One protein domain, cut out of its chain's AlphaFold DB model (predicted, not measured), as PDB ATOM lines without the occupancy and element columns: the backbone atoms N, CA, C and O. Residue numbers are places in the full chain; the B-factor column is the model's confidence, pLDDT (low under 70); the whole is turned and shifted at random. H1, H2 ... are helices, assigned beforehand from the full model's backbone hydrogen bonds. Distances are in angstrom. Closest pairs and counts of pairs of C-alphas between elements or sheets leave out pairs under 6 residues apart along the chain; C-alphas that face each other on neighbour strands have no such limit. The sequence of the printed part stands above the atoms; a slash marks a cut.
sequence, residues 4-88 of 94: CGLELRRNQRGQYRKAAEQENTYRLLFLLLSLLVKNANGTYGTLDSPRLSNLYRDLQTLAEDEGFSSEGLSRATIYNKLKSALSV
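This is residues 4 to 88 of the 94 residues of an uncharacterized protein of Salmonella enterica subsp. enterica serovar Rubislaw str. A4-653 (UniProt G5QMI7). One very long helix, H1, makes the length of this model: its residues 4 to 21 stick out as a free arm, and its later part is one side of a small body that also holds two shorter helices, H2 and H3. Residues 81 to 86 of H3 pack on residues 26 to 30 of H1, about perpendicular to it, while residues 52 to 56 of H2 pack on H3, so that H3 stands between the other two, which stay apart. The printed part has 85 residues with three named helices, H1, H2 and H3 in that order along the chain, and no named strand; the class is all helix. The whole is loose and elongated, with a radius of gyration of the C-alphas of 16.3 A and spans of 54 by 29 by 18 A along its three main axes.

H1 covers residues 4 to 39, 36 residues, and is the longest helix. Its C-alphas run from Cys 4 at (140.357, 106.317, 58.805) to Asn 39 at (161.837, 141.532, 26.281), 52.5 A from first to last. It has a kink of 27 degrees near residue 11. After it, residues 40 to 51 form a stretch of 12 residues with no named element, whose C-alphas lie 13 to 21 A from the mean of the C-alphas. H2 covers residues 52 to 65, 14 residues, from C-alpha 52 at (165.179, 125.936, 28.686) to C-alpha 65, a length of 19.8 A. H3 covers residues 75 to 86, 12 residues, with 16.4 A between its first and last C-alphas, and it ends with C-alpha 86 at (154.422, 126.393, 30.492).

Residues 4 to 21, which belong to H1, stand free: none of their C-alphas has another C-alpha, 8 or more residues away along the chain, within 10 A. Farther along, H1 touches H3 with residues 26 to 30 alone, and H3 touches H1 with residues 81 to 86 alone. The closest C-alphas of the two are those of Tyr 26 and Ala 85, 4.5 A apart, and 9 pairs of C-alphas are within 8 A. The lines of H1 and H3 are about perpendicular, at 85 degrees, and their centres are 14.1 A apart. H1 and H2 are apart, with no C-alpha of the one within 8 A of the other. H2 touches H3 with residues 52 to 56 alone. Their closest C-alphas are those of Tyr 56 and Ile 78, 6.9 A apart. H2 and H3 run opposite ways at a steep tilt of 63 degrees, with centres 12.7 A apart. Every pair of O i and N i+4 in H2 and H3 is within hydrogen-bond range, and in H1 28 of 32 such pairs are.

The two C-alphas farthest apart are those of Cys 4 and Asn 41, at 55.5 A, while the first and last printed C-alphas, of Cys 4 and Val 88, are 33.9 A apart. Without the residues that stand free, the body has 67 residues, spans 29 by 28 by 17 A and has a radius of gyration of 11.7 A. The printed part, residues 4 to 88, has no cut. The link from H1 to H2, 12 residues, is long, and that from H2 to H3, 9 residues, is short. The mean pLDDT of the printed part is 86.2; residues 4 to 16, 13 residues of H1, are under 70, where the model's confidence is low. The mean pLDDT is 78 for H1, 94 for H2 and 93 for H3.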
ATOM      1  N   CYS A   4     139.517 106.020  59.979       54.12
ATOM      2  CA  CYS A   4     140.357 106.317  58.805       54.12
ATOM      3  C   CYS A   4     139.679 107.243  57.769       54.12
ATOM      4  O   CYS A   4     140.341 108.044  57.111       54.12
ATOM      5  N   GLY A   5     138.354 107.150  57.602       50.75
ATOM      6  CA  GLY A   5     137.619 107.919  56.587       50.75
ATOM      7  C   GLY A   5     137.401 109.394  56.950       50.75
ATOM      8  O   GLY A   5     137.284 110.240  56.059       50.75
ATOM      9  N   LEU A   6     137.369 109.719  58.246       51.25
ATOM     10  CA  LEU A   6     137.176 111.086  58.741       51.25
ATOM     11  C   LEU A   6     138.472 111.908  58.683       51.25
ATOM     12  O   LEU A   6     138.427 113.092  58.337       51.25
ATOM     13  N   GLU A   7     139.626 111.287  58.930       52.16
ATOM     14  CA  GLU A   7     140.928 111.959  58.817       52.16
ATOM     15  C   GLU A   7     141.289 112.308  57.365       52.16
ATOM     16  O   GLU A   7     141.766 113.412  57.086       52.16
ATOM     17  N   LEU A   8     140.963 111.427  56.412       52.00
ATOM     18  CA  LEU A   8     141.158 111.672  54.976       52.00
ATOM     19  C   LEU A   8     140.382 112.906  54.484       52.00
ATOM     20  O   LEU A   8     140.943 113.738  53.769       52.00
ATOM     21  N   ARG A   9     139.121 113.087  54.907       51.25
ATOM     22  CA  ARG A   9     138.304 114.255  54.517       51.25
ATOM     23  C   ARG A   9     138.828 115.576  55.089       51.25
ATOM     24  O   ARG A   9     138.731 116.608  54.425       51.25
ATOM     25  N   ARG A  10     139.407 115.566  56.295       51.94
ATOM     26  CA  ARG A  10     140.036 116.757  56.899       51.94
ATOM     27  C   ARG A  10     141.343 117.133  56.192       51.94
ATOM     28  O   ARG A  10     141.553 118.313  55.907       51.94
ATOM     29  N   ASN A  11     142.168 116.148  55.834       57.31
ATOM     30  CA  ASN A  11     143.444 116.370  55.141       57.31
ATOM     31  C   ASN A  11     143.286 116.826  53.681       57.31
ATOM     32  O   ASN A  11     144.098 117.615  53.193       57.31
ATOM     33  N   GLN A  12     142.213 116.421  52.996       58.38
ATOM     34  CA  GLN A  12     141.953 116.815  51.605       58.38
ATOM     35  C   GLN A  12     141.747 118.326  51.421       58.38
ATOM     36  O   GLN A  12     142.182 118.888  50.419       58.38
ATOM     37  N   ARG A  13     141.154 119.027  52.398       61.66
ATOM     38  CA  ARG A  13     140.936 120.483  52.301       61.66
ATOM     39  C   ARG A  13     142.248 121.274  52.357       61.66
ATOM     40  O   ARG A  13     142.394 122.276  51.660       61.66
ATOM     41  N   GLY A  14     143.203 120.814  53.166       67.69
ATOM     42  CA  GLY A  14     144.555 121.376  53.211       67.69
ATOM     43  C   GLY A  14     145.331 121.099  51.924       67.69
ATOM     44  O   GLY A  14     145.993 121.992  51.404       67.69
ATOM     45  N   GLN A  15     145.191 119.895  51.366       67.12
ATOM     46  CA  GLN A  15     145.799 119.527  50.085       67.12
ATOM     47  C   GLN A  15     145.219 120.325  48.911       67.12
ATOM     48  O   GLN A  15     145.982 120.790  48.073       67.12
ATOM     49  N   TYR A  16     143.904 120.566  48.884       65.06
ATOM     50  CA  TYR A  16     143.266 121.395  47.858       65.06
ATOM     51  C   TYR A  16     143.777 122.839  47.888       65.06
ATOM     52  O   TYR A  16     144.124 123.396  46.853       65.06
ATOM     53  N   ARG A  17     143.892 123.431  49.087       74.69
ATOM     54  CA  ARG A  17     144.481 124.771  49.249       74.69
ATOM     55  C   ARG A  17     145.922 124.823  48.744       74.69
ATOM     56  O   ARG A  17     146.247 125.724  47.981       74.69
ATOM     57  N   LYS A  18     146.746 123.834  49.106       79.62
ATOM     58  CA  LYS A  18     148.131 123.726  48.623       79.62
ATOM     59  C   LYS A  18     148.203 123.566  47.103       79.62
ATOM     60  O   LYS A  18     149.040 124.195  46.471       79.62
ATOM     61  N   ALA A  19     147.323 122.761  46.512       83.12
ATOM     62  CA  ALA A  19     147.265 122.576  45.065       83.12
ATOM     63  C   ALA A  19     146.873 123.874  44.340       83.12
ATOM     64  O   ALA A  19     147.523 124.244  43.367       83.12
ATOM     65  N   ALA A  20     145.874 124.599  44.852       84.50
ATOM     66  CA  ALA A  20     145.448 125.880  44.292       84.50
ATOM     67  C   ALA A  20     146.545 126.956  44.392       84.50
ATOM     68  O   ALA A  20     146.783 127.704  43.446       84.50
ATOM     69  N   GLU A  21     147.252 127.023  45.519       87.38
ATOM     70  CA  GLU A  21     148.378 127.945  45.708       87.38
ATOM     71  C   GLU A  21     149.554 127.610  44.778       87.38
ATOM     72  O   GLU A  21     150.142 128.498  44.154       87.38
ATOM     73  N   GLN A  22     149.847 126.319  44.611       89.75
ATOM     74  CA  GLN A  22     150.857 125.840  43.674       89.75
ATOM     75  C   GLN A  22     150.496 126.195  42.224       89.75
ATOM     76  O   GLN A  22     151.361 126.639  41.466       89.75
ATOM     77  N   GLU A  23     149.228 126.044  41.837       90.06
ATOM     78  CA  GLU A  23     148.737 126.430  40.514       90.06
ATOM     79  C   GLU A  23     148.863 127.944  40.286       90.06
ATOM     80  O   GLU A  23     149.371 128.372  39.250       90.06
ATOM     81  N   ASN A  24     148.482 128.764  41.269       91.31
ATOM     82  CA  ASN A  24     148.645 130.220  41.208       91.31
ATOM     83  C   ASN A  24     150.117 130.634  41.089       91.31
ATOM     84  O   ASN A  24     150.444 131.548  40.331       91.31
ATOM     85  N   THR A  25     151.017 129.920  41.768       93.50
ATOM     86  CA  THR A  25     152.467 130.122  41.638       93.50
ATOM     87  C   THR A  25     152.939 129.836  40.213       93.50
ATOM     88  O   THR A  25     153.706 130.611  39.643       93.50
ATOM     89  N   TYR A  26     152.458 128.753  39.598       94.50
ATOM     90  CA  TYR A  26     152.798 128.432  38.213       94.50
ATOM     91  C   TYR A  26     152.205 129.426  37.210       94.50
ATOM     92  O   TYR A  26     152.889 129.778  36.252       94.50
ATOM     93  N   ARG A  27     150.995 129.944  37.453       93.69
ATOM     94  CA  ARG A  27     150.401 131.037  36.661       93.69
ATOM     95  C   ARG A  27     151.267 132.297  36.710       93.69
ATOM     96  O   ARG A  27     151.548 132.884  35.668       93.69
ATOM     97  N   LEU A  28     151.731 132.692  37.896       94.81
ATOM     98  CA  LEU A  28     152.628 133.840  38.045       94.81
ATOM     99  C   LEU A  28     153.966 133.605  37.330       94.81
ATOM    100  O   LEU A  28     154.426 134.470  36.586       94.81
ATOM    101  N   LEU A  29     154.560 132.420  37.499       94.38
ATOM    102  CA  LEU A  29     155.810 132.059  36.831       94.38
ATOM    103  C   LEU A  29     155.667 132.087  35.302       94.38
ATOM    104  O   LEU A  29     156.556 132.583  34.615       94.38
ATOM    105  N   PHE A  30     154.536 131.623  34.767       94.44
ATOM    106  CA  PHE A  30     154.230 131.708  33.341       94.44
ATOM    107  C   PHE A  30     154.186 133.160  32.839       94.44
ATOM    108  O   PHE A  30     154.768 133.476  31.799       94.44
ATOM    109  N   LEU A  31     153.538 134.065  33.581       94.75
ATOM    110  CA  LEU A  31     153.469 135.486  33.220       94.75
ATOM    111  C   LEU A  31     154.852 136.147  33.235       94.75
ATOM    112  O   LEU A  31     155.187 136.891  32.313       94.75
ATOM    113  N   LEU A  32     155.679 135.835  34.236       94.25
ATOM    114  CA  LEU A  32     157.056 136.325  34.315       94.25
ATOM    115  C   LEU A  32     157.905 135.812  33.145       94.25
ATOM    116  O   LEU A  32     158.585 136.604  32.496       94.25
ATOM    117  N   LEU A  33     157.809 134.522  32.813       92.69
ATOM    118  CA  LEU A  33     158.471 133.951  31.635       92.69
ATOM    119  C   LEU A  33     157.992 134.610  30.338       92.69
ATOM    120  O   LEU A  33     158.804 134.899  29.463       92.69
ATOM    121  N   SER A  34     156.696 134.898  30.224       91.69
ATOM    122  CA  SER A  34     156.125 135.593  29.067       91.69
ATOM    123  C   SER A  34     156.689 136.999  28.906       91.69
ATOM    124  O   SER A  34     157.035 137.395  27.794       91.69
ATOM    125  N   LEU A  35     156.815 137.754  30.000       92.62
ATOM    126  CA  LEU A  35     157.459 139.067  29.984       92.62
ATOM    127  C   LEU A  35     158.939 138.951  29.619       92.62
ATOM    128  O   LEU A  35     159.426 139.722  28.795       92.62
ATOM    129  N   LEU A  36     159.643 137.974  30.184       91.81
ATOM    130  CA  LEU A  36     161.057 137.758  29.912       91.81
ATOM    131  C   LEU A  36     161.296 137.433  28.431       91.81
ATOM    132  O   LEU A  36     162.099 138.092  27.780       91.81
ATOM    133  N   VAL A  37     160.555 136.476  27.865       91.00
ATOM    134  CA  VAL A  37     160.654 136.090  26.446       91.00
ATOM    135  C   VAL A  37     160.350 137.272  25.522       91.00
ATOM    136  O   VAL A  37     161.075 137.478  24.550       91.00
ATOM    137  N   LYS A  38     159.328 138.080  25.841       89.69
ATOM    138  CA  LYS A  38     158.968 139.279  25.064       89.69
ATOM    139  C   LYS A  38     160.074 140.336  25.042       89.69
ATOM    140  O   LYS A  38     160.234 141.003  24.028       89.69
ATOM    141  N   ASN A  39     160.822 140.484  26.135       90.12
ATOM    142  CA  ASN A  39     161.837 141.532  26.281       90.12
ATOM    143  C   ASN A  39     163.265 141.070  25.946       90.12
ATOM    144  O   ASN A  39     164.151 141.897  25.762       90.12
ATOM    145  N   ALA A  40     163.517 139.763  25.858       88.75
ATOM    146  CA  ALA A  40     164.867 139.214  25.722       88.75
ATOM    147  C   ALA A  40     165.346 139.022  24.268       88.75
ATOM    148  O   ALA A  40     166.283 138.253  24.035       88.75
ATOM    149  N   ASN A  41     164.700 139.665  23.285       85.88
ATOM    150  CA  ASN A  41     165.060 139.629  21.856       85.88
ATOM    151  C   ASN A  41     165.361 138.212  21.309       85.88
ATOM    152  O   ASN A  41     166.278 138.015  20.516       85.88
ATOM    153  N   GLY A  42     164.610 137.201  21.757       85.38
ATOM    154  CA  GLY A  42     164.766 135.811  21.308       85.38
ATOM    155  C   GLY A  42     165.851 134.989  22.020       85.38
ATOM    156  O   GLY A  42     166.004 133.803  21.719       85.38
ATOM    157  N   THR A  43     166.561 135.549  23.008       90.88
ATOM    158  CA  THR A  43     167.562 134.828  23.830       90.88
ATOM    159  C   THR A  43     166.990 133.547  24.444       90.88
ATOM    160  O   THR A  43     167.647 132.499  24.444       90.88
ATOM    161  N   TYR A  44     165.736 133.608  24.893       92.69
ATOM    162  CA  TYR A  44     165.022 132.496  25.523       92.69
ATOM    163  C   TYR A  44     164.099 131.725  24.568       92.69
ATOM    164  O   TYR A  44     163.368 130.848  25.018       92.69
ATOM    165  N   GLY A  45     164.159 131.981  23.257       91.12
ATOM    166  CA  GLY A  45     163.258 131.373  22.272       91.12
ATOM    167  C   GLY A  45     161.872 132.023  22.263       91.12
ATOM    168  O   GLY A  45     161.760 133.233  22.447       91.12
ATOM    169  N   THR A  46     160.834 131.222  22.029       89.44
ATOM    170  CA  THR A  46     159.421 131.638  22.100       89.44
ATOM    171  C   THR A  46     158.717 130.907  23.241       89.44
ATOM    172  O   THR A  46     159.278 129.983  23.823       89.44
ATOM    173  N   LEU A  47     157.482 131.292  23.573       86.50
ATOM    174  CA  LEU A  47     156.694 130.546  24.564       86.50
ATOM    175  C   LEU A  47     156.352 129.124  24.093       86.50
ATOM    176  O   LEU A  47     156.321 128.215  24.917       86.50
ATOM    177  N   ASP A  48     156.188 128.920  22.784       86.25
ATOM    178  CA  ASP A  48     155.929 127.598  22.192       86.25
ATOM    179  C   ASP A  48     157.193 126.734  22.102       86.25
ATOM    180  O   ASP A  48     157.135 125.506  22.147       86.25
ATOM    181  N   SER A  49     158.358 127.372  21.971       88.06
ATOM    182  CA  SER A  49     159.657 126.703  21.894       88.06
ATOM    183  C   SER A  49     160.700 127.425  22.757       88.06
ATOM    184  O   SER A  49     161.599 128.107  22.241       88.06
ATOM    185  N   PRO A  50     160.586 127.315  24.093       90.12
ATOM    186  CA  PRO A  50     161.483 128.005  25.002       90.12
ATOM    187  C   PRO A  50     162.834 127.296  25.070       90.12
ATOM    188  O   PRO A  50     162.937 126.073  25.203       90.12
ATOM    189  N   ARG A  51     163.911 128.081  25.057       94.19
ATOM    190  CA  ARG A  51     165.288 127.601  25.227       94.19
ATOM    191  C   ARG A  51     165.583 127.387  26.711       94.19
ATOM    192  O   ARG A  51     166.266 128.191  27.345       94.19
ATOM    193  N   LEU A  52     165.074 126.280  27.258       92.06
ATOM    194  CA  LEU A  52     165.179 125.936  28.686       92.06
ATOM    195  C   LEU A  52     166.623 125.923  29.214       92.06
ATOM    196  O   LEU A  52     166.843 126.239  30.378       92.06
ATOM    197  N   SER A  53     167.607 125.596  28.373       93.62
ATOM    198  CA  SER A  53     169.028 125.631  28.740       93.62
ATOM    199  C   SER A  53     169.528 127.039  29.064       93.62
ATOM    200  O   SER A  53     170.278 127.205  30.023       93.62
ATOM    201  N   ASN A  54     169.104 128.040  28.286       94.12
ATOM    202  CA  ASN A  54     169.496 129.435  28.487       94.12
ATOM    203  C   ASN A  54     168.817 129.988  29.739       94.12
ATOM    204  O   ASN A  54     169.486 130.564  30.584       94.12
ATOM    205  N   LEU A  55     167.516 129.713  29.897       93.31
ATOM    206  CA  LEU A  55     166.770 130.059  31.110       93.31
ATOM    207  C   LEU A  55     167.423 129.467  32.361       93.31
ATOM    208  O   LEU A  55     167.634 130.172  33.335       93.31
ATOM    209  N   TYR A  56     167.763 128.177  32.338       94.12
ATOM    210  CA  TYR A  56     168.385 127.511  33.478       94.12
ATOM    211  C   TYR A  56     169.740 128.115  33.847       94.12
ATOM    212  O   TYR A  56     169.983 128.368  35.022       94.12
ATOM    213  N   ARG A  57     170.612 128.335  32.857       94.69
ATOM    214  CA  ARG A  57     171.935 128.914  33.096       94.69
ATOM    215  C   ARG A  57     171.815 130.303  33.716       94.69
ATOM    216  O   ARG A  57     172.427 130.554  34.743       94.69
ATOM    217  N   ASP A  58     170.998 131.166  33.121       94.62
ATOM    218  CA  ASP A  58     170.869 132.546  33.579       94.62
ATOM    219  C   ASP A  58     170.168 132.615  34.954       94.62
ATOM    220  O   ASP A  58     170.529 133.444  35.781       94.62
ATOM    221  N   LEU A  59     169.233 131.699  35.251       94.06
ATOM    222  CA  LEU A  59     168.647 131.550  36.590       94.06
ATOM    223  C   LEU A  59     169.661 131.077  37.639       94.06
ATOM    224  O   LEU A  59     169.563 131.501  38.786       94.06
ATOM    225  N   GLN A  60     170.605 130.198  37.281       94.31
ATOM    226  CA  GLN A  60     171.683 129.810  38.198       94.31
ATOM    227  C   GLN A  60     172.594 130.993  38.500       94.31
ATOM    228  O   GLN A  60     172.841 131.264  39.666       94.31
ATOM    229  N   THR A  61     173.037 131.710  37.466       95.12
ATOM    230  CA  THR A  61     173.870 132.905  37.636       95.12
ATOM    231  C   THR A  61     173.160 133.947  38.494       95.12
ATOM    232  O   THR A  61     173.734 134.423  39.460       95.12
ATOM    233  N   LEU A  62     171.875 134.212  38.236       94.94
ATOM    234  CA  LEU A  62     171.092 135.132  39.059       94.94
ATOM    235  C   LEU A  62     170.974 134.658  40.515       94.94
ATOM    236  O   LEU A  62     171.051 135.460  41.435       94.94
ATOM    237  N   ALA A  63     170.777 133.358  40.741       94.81
ATOM    238  CA  ALA A  63     170.713 132.819  42.095       94.81
ATOM    239  C   ALA A  63     172.048 132.961  42.838       94.81
ATOM    240  O   ALA A  63     172.046 133.255  44.030       94.81
ATOM    241  N   GLU A  64     173.166 132.766  42.141       94.50
ATOM    242  CA  GLU A  64     174.514 132.961  42.677       94.50
ATOM    243  C   GLU A  64     174.775 134.439  43.003       94.50
ATOM    244  O   GLU A  64     175.223 134.742  44.108       94.50
ATOM    245  N   ASP A  65     174.419 135.348  42.092       96.75
ATOM    246  CA  ASP A  65     174.593 136.797  42.250       96.75
ATOM    247  C   ASP A  65     173.766 137.362  43.421       96.75
ATOM    248  O   ASP A  65     174.238 138.220  44.165       96.75
ATOM    249  N   GLU A  66     172.552 136.842  43.631       96.19
ATOM    250  CA  GLU A  66     171.662 137.219  44.742       96.19
ATOM    251  C   GLU A  66     171.970 136.460  46.051       96.19
ATOM    252  O   GLU A  66     171.322 136.677  47.078       96.19
ATOM    253  N   GLY A  67     172.951 135.549  46.045       94.06
ATOM    254  CA  GLY A  67     173.365 134.792  47.229       94.06
ATOM    255  C   GLY A  67     172.360 133.733  47.700       94.06
ATOM    256  O   GLY A  67     172.361 133.358  48.876       94.06
ATOM    257  N   PHE A  68     171.497 133.229  46.814       93.31
ATOM    258  CA  PHE A  68     170.585 132.136  47.142       93.31
ATOM    259  C   PHE A  68     171.318 130.795  47.254       93.31
ATOM    260  O   PHE A  68     172.191 130.448  46.459       93.31
ATOM    261  N   SER A  69     170.908 129.979  48.229       91.31
ATOM    262  CA  SER A  69     171.367 128.593  48.322       91.31
ATOM    263  C   SER A  69     170.896 127.777  47.116       91.31
ATOM    264  O   SER A  69     169.792 127.984  46.616       91.31
ATOM    265  N   SER A  70     171.659 126.754  46.731       85.25
ATOM    266  CA  SER A  70     171.282 125.822  45.658       85.25
ATOM    267  C   SER A  70     170.110 124.887  46.009       85.25
ATOM    268  O   SER A  70     169.627 124.141  45.147       85.25
ATOM    269  N   GLU A  71     169.627 124.916  47.256       89.44
ATOM    270  CA  GLU A  71     168.470 124.139  47.695       89.44
ATOM    271  C   GLU A  71     167.225 124.508  46.876       89.44
ATOM    272  O   GLU A  71     166.872 125.670  46.704       89.44
ATOM    273  N   GLY A  72     166.558 123.499  46.311       86.88
ATOM    274  CA  GLY A  72     165.394 123.720  45.450       86.88
ATOM    275  C   GLY A  72     165.708 124.311  44.067       86.88
ATOM    276  O   GLY A  72     164.786 124.459  43.265       86.88
ATOM    277  N   LEU A  73     166.980 124.564  43.740       92.12
ATOM    278  CA  LEU A  73     167.435 125.126  42.460       92.12
ATOM    279  C   LEU A  73     168.223 124.125  41.603       92.12
ATOM    280  O   LEU A  73     168.896 124.495  40.642       92.12
ATOM    281  N   SER A  74     168.112 122.826  41.906       92.69
ATOM    282  CA  SER A  74     168.684 121.786  41.048       92.69
ATOM    283  C   SER A  74     168.137 121.890  39.619       92.69
ATOM    284  O   SER A  74     166.983 122.284  39.408       92.69
ATOM    285  N   ARG A  75     168.923 121.448  38.628       92.69
ATOM    286  CA  ARG A  75     168.482 121.395  37.224       92.69
ATOM    287  C   ARG A  75     167.123 120.721  37.069       92.69
ATOM    288  O   ARG A  75     166.252 121.266  36.398       92.69
ATOM    289  N   ALA A  76     166.928 119.561  37.694       93.62
ATOM    290  CA  ALA A  76     165.667 118.832  37.604       93.62
ATOM    291  C   ALA A  76     164.505 119.659  38.174       93.62
ATOM    292  O   ALA A  76     163.444 119.746  37.554       93.62
ATOM    293  N   THR A  77     164.723 120.323  39.311       94.00
ATOM    294  CA  THR A  77     163.710 121.159  39.961       94.00
ATOM    295  C   THR A  77     163.315 122.352  39.097       94.00
ATOM    296  O   THR A  77     162.123 122.568  38.873       94.00
ATOM    297  N   ILE A  78     164.291 123.096  38.571       93.81
ATOM    298  CA  ILE A  78     164.029 124.260  37.714       93.81
ATOM    299  C   ILE A  78     163.307 123.821  36.442       93.81
ATOM    300  O   ILE A  78     162.260 124.373  36.114       93.81
ATOM    301  N   TYR A  79     163.796 122.783  35.759       94.12
ATOM    302  CA  TYR A  79     163.161 122.291  34.536       94.12
ATOM    303  C   TYR A  79     161.716 121.851  34.777       94.12
ATOM    304  O   TYR A  79     160.846 122.154  33.963       94.12
ATOM    305  N   ASN A  80     161.443 121.173  35.893       94.31
ATOM    306  CA  ASN A  80     160.086 120.769  36.245       94.31
ATOM    307  C   ASN A  80     159.188 121.984  36.489       94.31
ATOM    308  O   ASN A  80     158.102 122.041  35.923       94.31
ATOM    309  N   LYS A  81     159.648 122.986  37.250       93.69
ATOM    310  CA  LYS A  81     158.881 124.219  37.500       93.69
ATOM    311  C   LYS A  81     158.601 124.995  36.213       93.69
ATOM    312  O   LYS A  81     157.470 125.431  36.012       93.69
ATOM    313  N   LEU A  82     159.595 125.120  35.330       93.31
ATOM    314  CA  LEU A  82     159.434 125.768  34.026       93.31
ATOM    315  C   LEU A  82     158.403 125.026  33.169       93.31
ATOM    316  O   LEU A  82     157.477 125.645  32.659       93.31
ATOM    317  N   LYS A  83     158.507 123.696  33.064       93.00
ATOM    318  CA  LYS A  83     157.531 122.878  32.327       93.00
ATOM    319  C   LYS A  83     156.128 122.990  32.916       93.00
ATOM    320  O   LYS A  83     155.178 123.155  32.160       93.00
ATOM    321  N   SER A  84     155.995 122.938  34.241       93.94
ATOM    322  CA  SER A  84     154.704 123.095  34.913       93.94
ATOM    323  C   SER A  84     154.080 124.451  34.609       93.94
ATOM    324  O   SER A  84     152.913 124.490  34.235       93.94
ATOM    325  N   ALA A  85     154.856 125.535  34.684       92.94
ATOM    326  CA  ALA A  85     154.394 126.872  34.322       92.94
ATOM    327  C   ALA A  85     153.960 126.963  32.853       92.94
ATOM    328  O   ALA A  85     152.884 127.471  32.571       92.94
ATOM    329  N   LEU A  86     154.745 126.411  31.925       90.62
ATOM    330  CA  LEU A  86     154.422 126.393  30.492       90.62
ATOM    331  C   LEU A  86     153.211 125.510  30.150       90.62
ATOM    332  O   LEU A  86     152.584 125.706  29.118       90.62
ATOM    333  N   SER A  87     152.877 124.540  31.004       90.19
ATOM    334  CA  SER A  87     151.695 123.682  30.846       90.19
ATOM    335  C   SER A  87     150.425 124.247  31.485       90.19
ATOM    336  O   SER A  87     149.362 123.632  31.377       90.19
ATOM    337  N   VAL A  88     150.519 125.384  32.186       88.00
ATOM    338  CA  VAL A  88     149.350 126.031  32.784       88.00
ATOM    339  C   VAL A  88     148.386 126.395  31.667       88.00
ATOM    340  O   VAL A  88     148.729 127.141  30.759       88.00
TER     341      VAL A  88